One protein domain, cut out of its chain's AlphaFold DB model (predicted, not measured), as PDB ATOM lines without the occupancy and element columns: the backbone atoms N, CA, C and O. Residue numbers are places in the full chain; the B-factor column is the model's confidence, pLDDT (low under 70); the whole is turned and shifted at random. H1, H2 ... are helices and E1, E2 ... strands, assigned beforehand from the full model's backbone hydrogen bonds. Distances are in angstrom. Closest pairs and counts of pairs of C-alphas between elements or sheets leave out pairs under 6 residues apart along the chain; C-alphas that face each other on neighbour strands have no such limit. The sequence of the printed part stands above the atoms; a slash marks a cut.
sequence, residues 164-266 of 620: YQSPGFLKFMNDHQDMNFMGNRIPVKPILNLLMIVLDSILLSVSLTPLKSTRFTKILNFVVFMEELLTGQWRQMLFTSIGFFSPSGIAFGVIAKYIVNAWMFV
ATOM      1  N   TYR A 164     -28.636-100.388  64.720       73.75
ATOM      2  CA  TYR A 164     -28.502-101.549  65.607       73.75
ATOM      3  C   TYR A 164     -27.826-102.762  64.949       73.75
ATOM      4  O   TYR A 164     -27.094-103.488  65.623       73.75
ATOM      5  N   GLN A 165     -28.056-103.018  63.655       76.94
ATOM      6  CA  GLN A 165     -27.600-104.249  62.992       76.94
ATOM      7  C   GLN A 165     -26.365-104.061  62.106       76.94
ATOM      8  O   GLN A 165     -25.699-105.055  61.798       76.94
ATOM      9  N   SER A 166     -26.016-102.834  61.698       73.25
ATOM     10  CA  SER A 166     -24.846-102.645  60.836       73.25
ATOM     11  C   SER A 166     -23.535-102.912  61.601       73.25
ATOM     12  O   SER A 166     -23.299-102.356  62.679       73.25
ATOM     13  N   PRO A 167     -22.645-103.779  61.085       61.16
ATOM     14  CA  PRO A 167     -21.326-103.967  61.676       61.16
ATOM     15  C   PRO A 167     -20.499-102.684  61.498       61.16
ATOM     16  O   PRO A 167     -20.218-102.273  60.375       61.16
ATOM     17  N   GLY A 168     -20.101-102.039  62.600       68.94
ATOM     18  CA  GLY A 168     -19.337-100.789  62.551       68.94
ATOM     19  C   GLY A 168     -19.260-100.041  63.884       68.94
ATOM     20  O   GLY A 168     -19.546-100.599  64.945       68.94
ATOM     21  N   PHE A 169     -18.874 -98.760  63.818       67.62
ATOM     22  CA  PHE A 169     -18.763 -97.863  64.980       67.62
ATOM     23  C   PHE A 169     -20.063 -97.800  65.796       67.62
ATOM     24  O   PHE A 169     -20.011 -97.756  67.016       67.62
ATOM     25  N   LEU A 170     -21.224 -97.885  65.149       68.50
ATOM     26  CA  LEU A 170     -22.525 -97.806  65.820       68.50
ATOM     27  C   LEU A 170     -22.809 -99.001  66.713       68.50
ATOM     28  O   LEU A 170     -23.122 -98.829  67.888       68.50
ATOM     29  N   LYS A 171     -22.597-100.207  66.183       74.69
ATOM     30  CA  LYS A 171     -22.660-101.428  66.978       74.69
ATOM     31  C   LYS A 171     -21.661-101.381  68.133       74.69
ATOM     32  O   LYS A 171     -22.029-101.688  69.256       74.69
ATOM     33  N   PHE A 172     -20.434-100.905  67.898       72.62
ATOM     34  CA  PHE A 172     -19.452-100.723  68.971       72.62
ATOM     35  C   PHE A 172     -19.961 -99.788  70.079       72.62
ATOM     36  O   PHE A 172     -19.880-100.149  71.251       72.62
ATOM     37  N   MET A 173     -20.523 -98.630  69.722       70.69
ATOM     38  CA  MET A 173     -21.046 -97.647  70.679       70.69
ATOM     39  C   MET A 173     -22.281 -98.144  71.436       70.69
ATOM     40  O   MET A 173     -22.513 -97.741  72.574       70.69
ATOM     41  N   ASN A 174     -23.075 -99.017  70.819       71.81
ATOM     42  CA  ASN A 174     -24.275 -99.562  71.439       71.81
ATOM     43  C   ASN A 174     -23.993-100.804  72.298       71.81
ATOM     44  O   ASN A 174     -24.625-100.975  73.339       71.81
ATOM     45  N   ASP A 175     -23.016-101.622  71.894       76.62
ATOM     46  CA  ASP A 175     -22.540-102.793  72.637       76.62
ATOM     47  C   ASP A 175     -21.688-102.378  73.854       76.62
ATOM     48  O   ASP A 175     -21.703-103.050  74.885       76.62
ATOM     49  N   HIS A 176     -20.980-101.244  73.780       72.88
ATOM     50  CA  HIS A 176     -20.173-100.696  74.879       72.88
ATOM     51  C   HIS A 176     -20.904 -99.537  75.558       72.88
ATOM     52  O   HIS A 176     -20.486 -98.382  75.486       72.88
ATOM     53  N   GLN A 177     -22.013 -99.854  76.233       70.50
ATOM     54  CA  GLN A 177     -22.815 -98.854  76.953       70.50
ATOM     55  C   GLN A 177     -22.043 -98.174  78.091       70.50
ATOM     56  O   GLN A 177     -22.332 -97.019  78.404       70.50
ATOM     57  N   ASP A 178     -21.023 -98.848  78.629       78.06
ATOM     58  CA  ASP A 178     -20.161 -98.353  79.695       78.06
ATOM     59  C   ASP A 178     -18.705 -98.269  79.225       78.06
ATOM     60  O   ASP A 178     -18.101 -99.272  78.833       78.06
ATOM     61  N   MET A 179     -18.098 -97.088  79.343       77.62
ATOM     62  CA  MET A 179     -16.644 -96.951  79.287       77.62
ATOM     63  C   MET A 179     -16.084 -96.974  80.710       77.62
ATOM     64  O   MET A 179     -16.507 -96.203  81.573       77.62
ATOM     65  N   ASN A 180     -15.104 -97.846  80.955       77.75
ATOM     66  CA  ASN A 180     -14.334 -97.836  82.198       77.75
ATOM     67  C   ASN A 180     -13.309 -96.701  82.142       77.75
ATOM     68  O   ASN A 180     -12.231 -96.854  81.567       77.75
ATOM     69  N   PHE A 181     -13.626 -95.573  82.772       79.75
ATOM     70  CA  PHE A 181     -12.695 -94.464  82.938       79.75
ATOM     71  C   PHE A 181     -12.244 -94.402  84.398       79.75
ATOM     72  O   PHE A 181     -13.048 -94.189  85.302       79.75
ATOM     73  N   MET A 182     -10.952 -94.646  84.639       81.88
ATOM     74  CA  MET A 182     -10.355 -94.686  85.987       81.88
ATOM     75  C   MET A 182     -11.099 -95.601  86.985       81.88
ATOM     76  O   MET A 182     -11.240 -95.270  88.158       81.88
ATOM     77  N   GLY A 183     -11.588 -96.755  86.525       82.44
ATOM     78  CA  GLY A 183     -12.271 -97.740  87.374       82.44
ATOM     79  C   GLY A 183     -13.761 -97.483  87.615       82.44
ATOM     80  O   GLY A 183     -14.425 -98.355  88.168       82.44
ATOM     81  N   ASN A 184     -14.306 -96.355  87.149       84.19
ATOM     82  CA  ASN A 184     -15.743 -96.088  87.176       84.19
ATOM     83  C   ASN A 184     -16.365 -96.382  85.804       84.19
ATOM     84  O   ASN A 184     -15.829 -95.967  84.772       84.19
ATOM     85  N   ARG A 185     -17.507 -97.079  85.801       83.62
ATOM     86  CA  ARG A 185     -18.341 -97.272  84.610       83.62
ATOM     87  C   ARG A 185     -19.137 -96.000  84.379       83.62
ATOM     88  O   ARG A 185     -20.010 -95.672  85.177       83.62
ATOM     89  N   ILE A 186     -18.791 -95.265  83.329       82.12
ATOM     90  CA  ILE A 186     -19.539 -94.077  82.931       82.12
ATOM     91  C   ILE A 186     -20.369 -94.450  81.702       82.12
ATOM     92  O   ILE A 186     -19.789 -94.960  80.733       82.12
ATOM     93  N   PRO A 187     -21.692 -94.203  81.712       81.31
ATOM     94  CA  PRO A 187     -22.521 -94.469  80.551       81.31
ATOM     95  C   PRO A 187     -22.065 -93.577  79.392       81.31
ATOM     96  O   PRO A 187     -21.922 -92.361  79.536       81.31
ATOM     97  N   VAL A 188     -21.828 -94.178  78.231       80.69
ATOM     98  CA  VAL A 188     -21.280 -93.481  77.055       80.69
ATOM     99  C   VAL A 188     -22.328 -92.582  76.397       80.69
ATOM    100  O   VAL A 188     -22.008 -91.490  75.924       80.69
ATOM    101  N   LYS A 189     -23.599 -93.005  76.412       77.25
ATOM    102  CA  LYS A 189     -24.704 -92.308  75.730       77.25
ATOM    103  C   LYS A 189     -24.892 -90.853  76.204       77.25
ATOM    104  O   LYS A 189     -24.932 -89.970  75.350       77.25
ATOM    105  N   PRO A 190     -24.929 -90.541  77.516       81.88
ATOM    106  CA  PRO A 190     -25.023 -89.155  77.981       81.88
ATOM    107  C   PRO A 190     -23.830 -88.284  77.578       81.88
ATOM    108  O   PRO A 190     -24.017 -87.106  77.291       81.88
ATOM    109  N   ILE A 191     -22.616 -88.847  77.533       83.56
ATOM    110  CA  ILE A 191     -21.412 -88.103  77.132       83.56
ATOM    111  C   ILE A 191     -21.498 -87.710  75.657       83.56
ATOM    112  O   ILE A 191     -21.215 -86.563  75.320       83.56
ATOM    113  N   LEU A 192     -21.905 -88.637  74.788       81.25
ATOM    114  CA  LEU A 192     -22.123 -88.337  73.373       81.25
ATOM    115  C   LEU A 192     -23.202 -87.279  73.186       81.25
ATOM    116  O   LEU A 192     -22.966 -86.297  72.495       81.25
ATOM    117  N   ASN A 193     -24.350 -87.434  73.852       81.62
ATOM    118  CA  ASN A 193     -25.435 -86.459  73.761       81.62
ATOM    119  C   ASN A 193     -24.979 -85.070  74.230       81.62
ATOM    120  O   ASN A 193     -25.303 -84.067  73.599       81.62
ATOM    121  N   LEU A 194     -24.180 -84.995  75.300       85.12
ATOM    122  CA  LEU A 194     -23.583 -83.741  75.755       85.12
ATOM    123  C   LEU A 194     -22.637 -83.156  74.699       85.12
ATOM    124  O   LEU A 194     -22.712 -81.965  74.406       85.12
ATOM    125  N   LEU A 195     -21.756 -83.980  74.123       86.56
ATOM    126  CA  LEU A 195     -20.827 -83.553  73.077       86.56
ATOM    127  C   LEU A 195     -21.581 -83.023  71.851       86.56
ATOM    128  O   LEU A 195     -21.174 -82.009  71.291       86.56
ATOM    129  N   MET A 196     -22.711 -83.640  71.508       84.25
ATOM    130  CA  MET A 196     -23.594 -83.198  70.431       84.25
ATOM    131  C   MET A 196     -24.241 -81.852  70.717       84.25
ATOM    132  O   MET A 196     -24.134 -80.938  69.904       84.25
ATOM    133  N   ILE A 197     -24.803 -81.673  71.913       87.44
ATOM    134  CA  ILE A 197     -25.370 -80.385  72.333       87.44
ATOM    135  C   ILE A 197     -24.304 -79.282  72.294       87.44
ATOM    136  O   ILE A 197     -24.578 -78.159  71.862       87.44
ATOM    137  N   VAL A 198     -23.071 -79.580  72.715       91.44
ATOM    138  CA  VAL A 198     -21.953 -78.627  72.646       91.44
ATOM    139  C   VAL A 198     -21.613 -78.288  71.194       91.44
ATOM    140  O   VAL A 198     -21.401 -77.118  70.877       91.44
ATOM    141  N   LEU A 199     -21.583 -79.278  70.305       90.56
ATOM    142  CA  LEU A 199     -21.232 -79.088  68.900       90.56
ATOM    143  C   LEU A 199     -22.305 -78.280  68.149       90.56
ATOM    144  O   LEU A 199     -21.957 -77.336  67.434       90.56
ATOM    145  N   ASP A 200     -23.589 -78.541  68.407       89.69
ATOM    146  CA  ASP A 200     -24.706 -77.724  67.913       89.69
ATOM    147  C   ASP A 200     -24.684 -76.302  68.502       89.69
ATOM    148  O   ASP A 200     -24.943 -75.328  67.795       89.69
ATOM    149  N   SER A 201     -24.309 -76.141  69.776       91.31
ATOM    150  CA  SER A 201     -24.169 -74.818  70.408       91.31
ATOM    151  C   SER A 201     -23.042 -73.993  69.777       91.31
ATOM    152  O   SER A 201     -23.198 -72.787  69.553       91.31
ATOM    153  N   ILE A 202     -21.912 -74.630  69.448       90.75
ATOM    154  CA  ILE A 202     -20.820 -73.999  68.693       90.75
ATOM    155  C   ILE A 202     -21.309 -73.623  67.294       90.75
ATOM    156  O   ILE A 202     -21.066 -72.499  66.855       90.75
ATOM    157  N   LEU A 203     -22.024 -74.520  66.608       87.75
ATOM    158  CA  LEU A 203     -22.568 -74.263  65.276       87.75
ATOM    159  C   LEU A 203     -23.521 -73.059  65.282       87.75
ATOM    160  O   LEU A 203     -23.366 -72.152  64.461       87.75
ATOM    161  N   LEU A 204     -24.442 -72.999  66.247       89.62
ATOM    162  CA  LEU A 204     -25.365 -71.881  66.423       89.62
ATOM    163  C   LEU A 204     -24.611 -70.577  66.711       89.62
ATOM    164  O   LEU A 204     -24.862 -69.562  66.061       89.62
ATOM    165  N   SER A 205     -23.627 -70.613  67.611       89.81
ATOM    166  CA  SER A 205     -22.806 -69.444  67.956       89.81
ATOM    167  C   SER A 205     -22.030 -68.912  66.745       89.81
ATOM    168  O   SER A 205     -21.983 -67.704  66.502       89.81
ATOM    169  N   VAL A 206     -21.463 -69.811  65.934       87.88
ATOM    170  CA  VAL A 206     -20.762 -69.458  64.692       87.88
ATOM    171  C   VAL A 206     -21.735 -68.915  63.645       87.88
ATOM    172  O   VAL A 206     -21.369 -67.997  62.917       87.88
ATOM    173  N   SER A 207     -22.966 -69.433  63.574       85.31
ATOM    174  CA  SER A 207     -23.984 -68.964  62.622       85.31
ATOM    175  C   SER A 207     -24.504 -67.555  62.930       85.31
ATOM    176  O   SER A 207     -24.773 -66.788  62.006       85.31
ATOM    177  N   LEU A 208     -24.597 -67.196  64.216       86.62
ATOM    178  CA  LEU A 208     -25.057 -65.880  64.674       86.62
ATOM    179  C   LEU A 208     -23.962 -64.814  64.610       86.62
ATOM    180  O   LEU A 208     -24.252 -63.618  64.552       86.62
ATOM    181  N   THR A 209     -22.693 -65.225  64.618       87.31
ATOM    182  CA  THR A 209     -21.590 -64.275  64.537       87.31
ATOM    183  C   THR A 209     -21.369 -63.875  63.070       87.31
ATOM    184  O   THR A 209     -21.167 -64.751  62.231       87.31
ATOM    185  N   PRO A 210     -21.295 -62.576  62.716       78.12
ATOM    186  CA  PRO A 210     -21.047 -62.110  61.342       78.12
ATOM    187  C   PRO A 210     -19.614 -62.389  60.827       78.12
ATOM    188  O   PRO A 210     -19.116 -61.720  59.915       78.12
ATOM    189  N   LEU A 211     -18.908 -63.364  61.409       71.81
ATOM    190  CA  LEU A 211     -17.577 -63.770  60.981       71.81
ATOM    191  C   LEU A 211     -17.662 -64.395  59.583       71.81
ATOM    192  O   LEU A 211     -18.290 -65.425  59.360       71.81
ATOM    193  N   LYS A 212     -16.977 -63.764  58.623       63.31
ATOM    194  CA  LYS A 212     -17.021 -64.051  57.176       63.31
ATOM    195  C   LYS A 212     -16.509 -65.441  56.758       63.31
ATOM    196  O   LYS A 212     -16.356 -65.695  55.562       63.31
ATOM    197  N   SER A 213     -16.189 -66.352  57.675       74.62
ATOM    198  CA  SER A 213     -15.609 -67.651  57.320       74.62
ATOM    199  C   SER A 213     -16.679 -68.674  56.928       74.62
ATOM    200  O   SER A 213     -16.833 -69.705  57.580       74.62
ATOM    201  N   THR A 214     -17.357 -68.444  55.800       81.44
ATOM    202  CA  THR A 214     -18.380 -69.344  55.227       81.44
ATOM    203  C   THR A 214     -17.881 -70.786  55.060       81.44
ATOM    204  O   THR A 214     -18.665 -71.729  55.085       81.44
ATOM    205  N   ARG A 215     -16.565 -70.985  54.898       88.94
ATOM    206  CA  ARG A 215     -15.953 -72.318  54.770       88.94
ATOM    207  C   ARG A 215     -15.961 -73.103  56.078       88.94
ATOM    208  O   ARG A 215     -16.282 -74.282  56.051       88.94
ATOM    209  N   PHE A 216     -15.618 -72.464  57.197       88.69
ATOM    210  CA  PHE A 216     -15.557 -73.145  58.492       88.69
ATOM    211  C   PHE A 216     -16.950 -73.608  58.920       88.69
ATOM    212  O   PHE A 216     -17.123 -74.768  59.268       88.69
ATOM    213  N   THR A 217     -17.954 -72.743  58.766       89.44
ATOM    214  CA  THR A 217     -19.350 -73.070  59.064       89.44
ATOM    215  C   THR A 217     -19.861 -74.236  58.217       89.44
ATOM    216  O   THR A 217     -20.491 -75.140  58.747       89.44
ATOM    217  N   LYS A 218     -19.536 -74.271  56.916       91.62
ATOM    218  CA  LYS A 218     -19.914 -75.388  56.032       91.62
ATOM    219  C   LYS A 218     -19.233 -76.703  56.409       91.62
ATOM    220  O   LYS A 218     -19.877 -77.742  56.353       91.62
ATOM    221  N   ILE A 219     -17.954 -76.663  56.795       93.38
ATOM    222  CA  ILE A 219     -17.228 -77.851  57.268       93.38
ATOM    223  C   ILE A 219     -17.835 -78.346  58.579       93.38
ATOM    224  O   ILE A 219     -18.092 -79.536  58.706       93.38
ATOM    225  N   LEU A 220     -18.108 -77.446  59.526       91.69
ATOM    226  CA  LEU A 220     -18.722 -77.807  60.800       91.69
ATOM    227  C   LEU A 220     -20.120 -78.407  60.588       91.69
ATOM    228  O   LEU A 220     -20.397 -79.471  61.126       91.69
ATOM    229  N   ASN A 221     -20.947 -77.800  59.730       94.19
ATOM    230  CA  ASN A 221     -22.258 -78.339  59.355       94.19
ATOM    231  C   ASN A 221     -22.146 -79.727  58.707       94.19
ATOM    232  O   ASN A 221     -22.961 -80.600  58.971       94.19
ATOM    233  N   PHE A 222     -21.116 -79.956  57.886       94.81
ATOM    234  CA  PHE A 222     -20.847 -81.269  57.298       94.81
ATOM    235  C   PHE A 222     -20.420 -82.311  58.331       94.81
ATOM    236  O   PHE A 222     -20.860 -83.451  58.247       94.81
ATOM    237  N   VAL A 223     -19.605 -81.932  59.317       93.38
ATOM    238  CA  VAL A 223     -19.223 -82.829  60.415       93.38
ATOM    239  C   VAL A 223     -20.449 -83.220  61.242       93.38
ATOM    240  O   VAL A 223     -20.625 -84.404  61.496       93.38
ATOM    241  N   VAL A 224     -21.311 -82.257  61.589       93.62
ATOM    242  CA  VAL A 224     -22.579 -82.513  62.303       93.62
ATOM    243  C   VAL A 224     -23.477 -83.435  61.482       93.62
ATOM    244  O   VAL A 224     -23.950 -84.443  61.984       93.62
ATOM    245  N   PHE A 225     -23.650 -83.136  60.193       94.94
ATOM    246  CA  PHE A 225     -24.474 -83.936  59.287       94.94
ATOM    247  C   PHE A 225     -23.981 -85.384  59.187       94.94
ATOM    248  O   PHE A 225     -24.776 -86.317  59.235       94.94
ATOM    249  N   MET A 226     -22.667 -85.578  59.037       92.38
ATOM    250  CA  MET A 226     -22.070 -86.911  58.970       92.38
ATOM    251  C   MET A 226     -22.193 -87.656  60.295       92.38
ATOM    252  O   MET A 226     -22.361 -88.869  60.283       92.38
ATOM    253  N   GLU A 227     -22.103 -86.954  61.421       89.44
ATOM    254  CA  GLU A 227     -22.336 -87.548  62.734       89.44
ATOM    255  C   GLU A 227     -23.777 -88.050  62.850       89.44
ATOM    256  O   GLU A 227     -23.965 -89.220  63.164       89.44
ATOM    257  N   GLU A 228     -24.771 -87.228  62.503       90.69
ATOM    258  CA  GLU A 228     -26.192 -87.581  62.643       90.69
ATOM    259  C   GLU A 228     -26.598 -88.711  61.698       90.69
ATOM    260  O   GLU A 228     -27.400 -89.583  62.038       90.69
ATOM    261  N   LEU A 229     -26.004 -88.714  60.502       88.88
ATOM    262  CA  LEU A 229     -26.107 -89.812  59.551       88.88
ATOM    263  C   LEU A 229     -25.547 -91.106  60.149       88.88
ATOM    264  O   LEU A 229     -26.151 -92.167  59.993       88.88
ATOM    265  N   LEU A 230     -24.391 -91.027  60.816       84.44
ATOM    266  CA  LEU A 230     -23.794 -92.178  61.477       84.44
ATOM    267  C   LEU A 230     -24.671 -92.612  62.648       84.44
ATOM    268  O   LEU A 230     -25.035 -93.772  62.688       84.44
ATOM    269  N   THR A 231     -25.089 -91.731  63.553       81.06
ATOM    270  CA  THR A 231     -25.901 -92.101  64.727       81.06
ATOM    271  C   THR A 231     -27.319 -92.576  64.397       81.06
ATOM    272  O   THR A 231     -28.028 -93.022  65.299       81.06
ATOM    273  N   GLY A 232     -27.728 -92.532  63.126       83.38
ATOM    274  CA  GLY A 232     -29.055 -92.945  62.670       83.38
ATOM    275  C   GLY A 232     -30.143 -91.912  62.970       83.38
ATOM    276  O   GLY A 232     -31.328 -92.188  62.801       83.38
ATOM    277  N   GLN A 233     -29.764 -90.699  63.383       89.12
ATOM    278  CA  GLN A 233     -30.681 -89.610  63.719       89.12
ATOM    279  C   GLN A 233     -31.125 -88.858  62.454       89.12
ATOM    280  O   GLN A 233     -30.959 -87.645  62.322       89.12
ATOM    281  N   TRP A 234     -31.723 -89.582  61.505       92.31
ATOM    282  CA  TRP A 234     -32.040 -89.070  60.165       92.31
ATOM    283  C   TRP A 234     -32.952 -87.830  60.176       92.31
ATOM    284  O   TRP A 234     -32.825 -86.957  59.317       92.31
ATOM    285  N   ARG A 235     -33.848 -87.713  61.168       91.94
ATOM    286  CA  ARG A 235     -34.720 -86.539  61.338       91.94
ATOM    287  C   ARG A 235     -33.896 -85.280  61.618       91.94
ATOM    288  O   ARG A 235     -34.142 -84.246  61.010       91.94
ATOM    289  N   GLN A 236     -32.893 -85.373  62.492       93.25
ATOM    290  CA  GLN A 236     -31.991 -84.259  62.803       93.25
ATOM    291  C   GLN A 236     -31.061 -83.954  61.623       93.25
ATOM    292  O   GLN A 236     -30.895 -82.788  61.260       93.25
ATOM    293  N   MET A 237     -30.587 -85.003  60.942       94.12
ATOM    294  CA  MET A 237     -29.793 -84.907  59.713       94.12
ATOM    295  C   MET A 237     -30.492 -84.077  58.627       94.12
ATOM    296  O   MET A 237     -29.855 -83.235  57.983       94.12
ATOM    297  N   LEU A 238     -31.806 -84.258  58.432       93.88
ATOM    298  CA  LEU A 238     -32.582 -83.437  57.499       93.88
ATOM    299  C   LEU A 238     -32.535 -81.952  57.875       93.88
ATOM    300  O   LEU A 238     -32.292 -81.116  57.004       93.88
ATOM    301  N   PHE A 239     -32.680 -81.607  59.154       95.31
ATOM    302  CA  PHE A 239     -32.609 -80.213  59.596       95.31
ATOM    303  C   PHE A 239     -31.194 -79.626  59.494       95.31
ATOM    304  O   PHE A 239     -31.050 -78.466  59.109       95.31
ATOM    305  N   THR A 240     -30.140 -80.418  59.715       94.75
ATOM    306  CA  THR A 240     -28.752 -79.992  59.443       94.75
ATOM    307  C   THR A 240     -28.513 -79.731  57.961       94.75
ATOM    308  O   THR A 240     -27.770 -78.815  57.597       94.75
ATOM    309  N   SER A 241     -29.164 -80.497  57.080       95.88
ATOM    310  CA  SER A 241     -29.003 -80.331  55.633       95.88
ATOM    311  C   SER A 241     -29.481 -78.958  55.135       95.88
ATOM    312  O   SER A 241     -28.853 -78.367  54.254       95.88
ATOM    313  N   ILE A 242     -30.511 -78.384  55.772       94.81
ATOM    314  CA  ILE A 242     -31.009 -77.026  55.488       94.81
ATOM    315  C   ILE A 242     -29.896 -75.983  55.703       94.81
ATOM    316  O   ILE A 242     -29.792 -75.000  54.962       94.81
ATOM    317  N   GLY A 243     -28.993 -76.239  56.653       92.12
ATOM    318  CA  GLY A 243     -27.835 -75.401  56.950       92.12
ATOM    319  C   GLY A 243     -26.812 -75.262  55.814       92.12
ATOM    320  O   GLY A 243     -26.003 -74.333  55.829       92.12
ATOM    321  N   PHE A 244     -26.843 -76.125  54.790       94.12
ATOM    322  CA  PHE A 244     -25.947 -75.991  53.635       94.12
ATOM    323  C   PHE A 244     -26.349 -74.867  52.675       94.12
ATOM    324  O   PHE A 244     -25.480 -74.338  51.970       94.12
ATOM    325  N   PHE A 245     -27.630 -74.489  52.652       93.19
ATOM    326  CA  PHE A 245     -28.158 -73.497  51.714       93.19
ATOM    327  C   PHE A 245     -27.952 -72.065  52.205       93.19
ATOM    328  O   PHE A 245     -27.617 -71.184  51.411       93.19
ATOM    329  N   SER A 246     -28.102 -71.817  53.508       90.62
ATOM    330  CA  SER A 246     -27.976 -70.472  54.069       90.62
ATOM    331  C   SER A 246     -27.553 -70.474  55.545       90.62
ATOM    332  O   SER A 246     -27.866 -71.410  56.280       90.62
ATOM    333  N   PRO A 247     -26.882 -69.407  56.027       86.44
ATOM    334  CA  PRO A 247     -26.587 -69.240  57.452       86.44
ATOM    335  C   PRO A 247     -27.846 -69.173  58.328       86.44
ATOM    336  O   PRO A 247     -27.847 -69.701  59.436       86.44
ATOM    337  N   SER A 248     -28.930 -68.572  57.827       88.50
ATOM    338  CA  SER A 248     -30.231 -68.584  58.510       88.50
ATOM    339  C   SER A 248     -30.825 -69.992  58.583       88.50
ATOM    340  O   SER A 248     -31.430 -70.345  59.592       88.50
ATOM    341  N   GLY A 249     -30.586 -70.819  57.561       92.69
ATOM    342  CA  GLY A 249     -30.944 -72.233  57.543       92.69
ATOM    343  C   GLY A 249     -30.256 -73.042  58.642       92.69
ATOM    344  O   GLY A 249     -30.864 -73.961  59.173       92.69
ATOM    345  N   ILE A 250     -29.034 -72.668  59.049       92.31
ATOM    346  CA  ILE A 250     -28.328 -73.307  60.174       92.31
ATOM    347  C   ILE A 250     -29.044 -73.016  61.492       92.31
ATOM    348  O   ILE A 250     -29.321 -73.936  62.254       92.31
ATOM    349  N   ALA A 251     -29.371 -71.745  61.752       90.12
ATOM    350  CA  ALA A 251     -30.076 -71.358  62.971       90.12
ATOM    351  C   ALA A 251     -31.458 -72.026  63.051       90.12
ATOM    352  O   ALA A 251     -31.806 -72.599  64.083       90.12
ATOM    353  N   PHE A 252     -32.209 -72.018  61.944       93.12
ATOM    354  CA  PHE A 252     -33.485 -72.725  61.849       93.12
ATOM    355  C   PHE A 252     -33.319 -74.233  62.056       93.12
ATOM    356  O   PHE A 252     -34.067 -74.823  62.832       93.12
ATOM    357  N   GLY A 253     -32.315 -74.845  61.423       92.75
ATOM    358  CA  GLY A 253     -32.021 -76.266  61.553       92.75
ATOM    359  C   GLY A 253     -31.762 -76.667  63.003       92.75
ATOM    360  O   GLY A 253     -32.398 -77.586  63.504       92.75
ATOM    361  N   VAL A 254     -30.906 -75.928  63.713       92.31
ATOM    362  CA  VAL A 254     -30.604 -76.175  65.135       92.31
ATOM    363  C   VAL A 254     -31.855 -76.030  66.013       92.31
ATOM    364  O   VAL A 254     -32.111 -76.884  66.858       92.31
ATOM    365  N   ILE A 255     -32.673 -74.992  65.806       91.12
ATOM    366  CA  ILE A 255     -33.932 -74.813  66.553       91.12
ATOM    367  C   ILE A 255     -34.894 -75.976  66.279       91.12
ATOM    368  O   ILE A 255     -35.450 -76.550  67.215       91.12
ATOM    369  N   ALA A 256     -35.058 -76.365  65.012       92.06
ATOM    370  CA  ALA A 256     -35.913 -77.477  64.619       92.06
ATOM    371  C   ALA A 256     -35.445 -78.803  65.238       92.06
ATOM    372  O   ALA A 256     -36.278 -79.568  65.719       92.06
ATOM    373  N   LYS A 257     -34.131 -79.050  65.337       92.75
ATOM    374  CA  LYS A 257     -33.598 -80.213  66.066       92.75
ATOM    375  C   LYS A 257     -33.999 -80.215  67.532       92.75
ATOM    376  O   LYS A 257     -34.413 -81.254  68.034       92.75
ATOM    377  N   TYR A 258     -33.900 -79.081  68.227       90.62
ATOM    378  CA  TYR A 258     -34.323 -79.006  69.627       90.62
ATOM    379  C   TYR A 258     -35.815 -79.295  69.782       90.62
ATOM    380  O   TYR A 258     -36.194 -80.013  70.704       90.62
ATOM    381  N   ILE A 259     -36.643 -78.808  68.855       89.81
ATOM    382  CA  ILE A 259     -38.077 -79.122  68.818       89.81
ATOM    383  C   ILE A 259     -38.293 -80.620  68.586       89.81
ATOM    384  O   ILE A 259     -39.077 -81.231  69.302       89.81
ATOM    385  N   VAL A 260     -37.578 -81.239  67.643       89.62
ATOM    386  CA  VAL A 260     -37.664 -82.685  67.375       89.62
ATOM    387  C   VAL A 260     -37.213 -83.495  68.587       89.62
ATOM    388  O   VAL A 260     -37.865 -84.469  68.944       89.62
ATOM    389  N   ASN A 261     -36.142 -83.086  69.264       86.50
ATOM    390  CA  ASN A 261     -35.659 -83.758  70.467       86.50
ATOM    391  C   ASN A 261     -36.654 -83.623  71.621       86.50
ATOM    392  O   ASN A 261     -36.964 -84.619  72.267       86.50
ATOM    393  N   ALA A 262     -37.215 -82.430  71.833       87.56
ATOM    394  CA  ALA A 262     -38.305 -82.213  72.783       87.56
ATOM    395  C   ALA A 262     -39.532 -83.070  72.436       87.56
ATOM    396  O   ALA A 262     -40.117 -83.701  73.312       87.56
ATOM    397  N   TRP A 263     -39.874 -83.158  71.150       86.38
ATOM    398  CA  TRP A 263     -40.963 -83.986  70.649       86.38
ATOM    399  C   TRP A 263     -40.729 -85.470  70.933       86.38
ATOM    400  O   TRP A 263     -41.643 -86.150  71.377       86.38
ATOM    401  N   MET A 264     -39.506 -85.979  70.759       83.25
ATOM    402  CA  MET A 264     -39.172 -87.379  71.050       83.25
ATOM    403  C   MET A 264     -39.302 -87.747  72.539       83.25
ATOM    404  O   MET A 264     -39.455 -88.930  72.840       83.25
ATOM    405  N   PHE A 265     -39.283 -86.771  73.457       84.94
ATOM    406  CA  PHE A 265     -39.576 -87.004  74.878       84.94
ATOM    407  C   PHE A 265     -41.073 -87.154  75.180       84.94
ATOM    408  O   PHE A 265     -41.429 -87.654  76.246       84.94
ATOM    409  N   VAL A 266     -41.952 -86.749  74.262       85.06
ATOM    410  CA  VAL A 266     -43.396 -86.971  74.385       85.06
ATOM    411  C   VAL A 266     -43.693 -88.454  74.140       85.06
ATOM    412  O   VAL A 266     -43.073 -89.093  73.280       85.06
TER     413      VAL A 266
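What this domain is: This is residues 164 to 266 of the 620 residues of an uncharacterized protein of viral metagenome (UniProt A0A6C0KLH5). Four helices, H2 to H5, run up and down in a loose bundle that splays toward one end, and at that end sits a small head made of the short helix H1 and the two-stranded hairpin E1 and E2. H2, the longest helix, follows directly on E2 and runs from the head along the bundle. The printed part has 103 residues with five named helices and two named strands, in the order H1 E1 E2 H2 H3 H4 H5; the sheet, E1 - E2, is antiparallel and the class is mostly helix. The whole is only just compact, close to loose, with a radius of gyration of the C-alphas of 15.2 A, and it is elongated, spanning 45 by 29 by 28 A.

Where its parts are: H1 is residues 169 to 175, 9.9 A long, with C-alpha 169 at (-18.763, -97.863, 64.980). E1 is residues 178 to 181, 9.0 A, and E2 residues 184 to 187, 9.6 A. H2 is residues 188 to 208, 30.5 A, from C-alpha 188 at (-21.280, -93.481, 77.055). H3 is residues 214 to 231, 25.8 A; H4 is residues 234 to 242, 13.0 A. H5 is residues 247 to 264, 25.9 A, ending at C-alpha 264 at (-39.172, -87.379, 71.050).

How they stand to each other: H1 is close to H3 but not clearly touching, the closest C-alphas being those of Leu 170 and Thr 231, 6.7 A apart. H1 is apart from H4 and H5. E1 and E2 form an antiparallel hairpin at 140 degrees, with N 179 and O 186 within hydrogen-bond range at 3.1 A and N 181 and O 184 at 3.0 A. H2 and H3, a helical hairpin, touch at a shallow tilt of 25 degrees, opposite ways; H2 touches with residues 199 to 207 alone, and the closest C-alphas are those of Val 206 and Thr 217, 6.8 A apart. H2 with residues 200 to 208 alone touches H5, the closest C-alphas being those of Ser 207 and Pro 247, 5.8 A apart. H3 and H4, a helical hairpin, touch at 12 degrees, a shallow tilt, with the C-alphas of Glu 228 and Met 237 closest at 5.4 A. H4 and H5, a helical hairpin, touch at a shallow tilt of 18 degrees, with the C-alphas of Phe 239 and Gly 253 closest at 4.4 A. H2 and H4 are apart. In H1, H2, H3 and H5 every O i to N i+4 pair is within hydrogen-bond range; in H4, 4 of 5 are.

The domain as a whole: The two C-alphas farthest apart, those of Gly 183 and Phe 245, are 46.0 A apart. The printed part has no cut, and the six links between its elements are tight. The mean pLDDT of the printed part is 85.4; residues 167 to 170 and residue 212 are under 70.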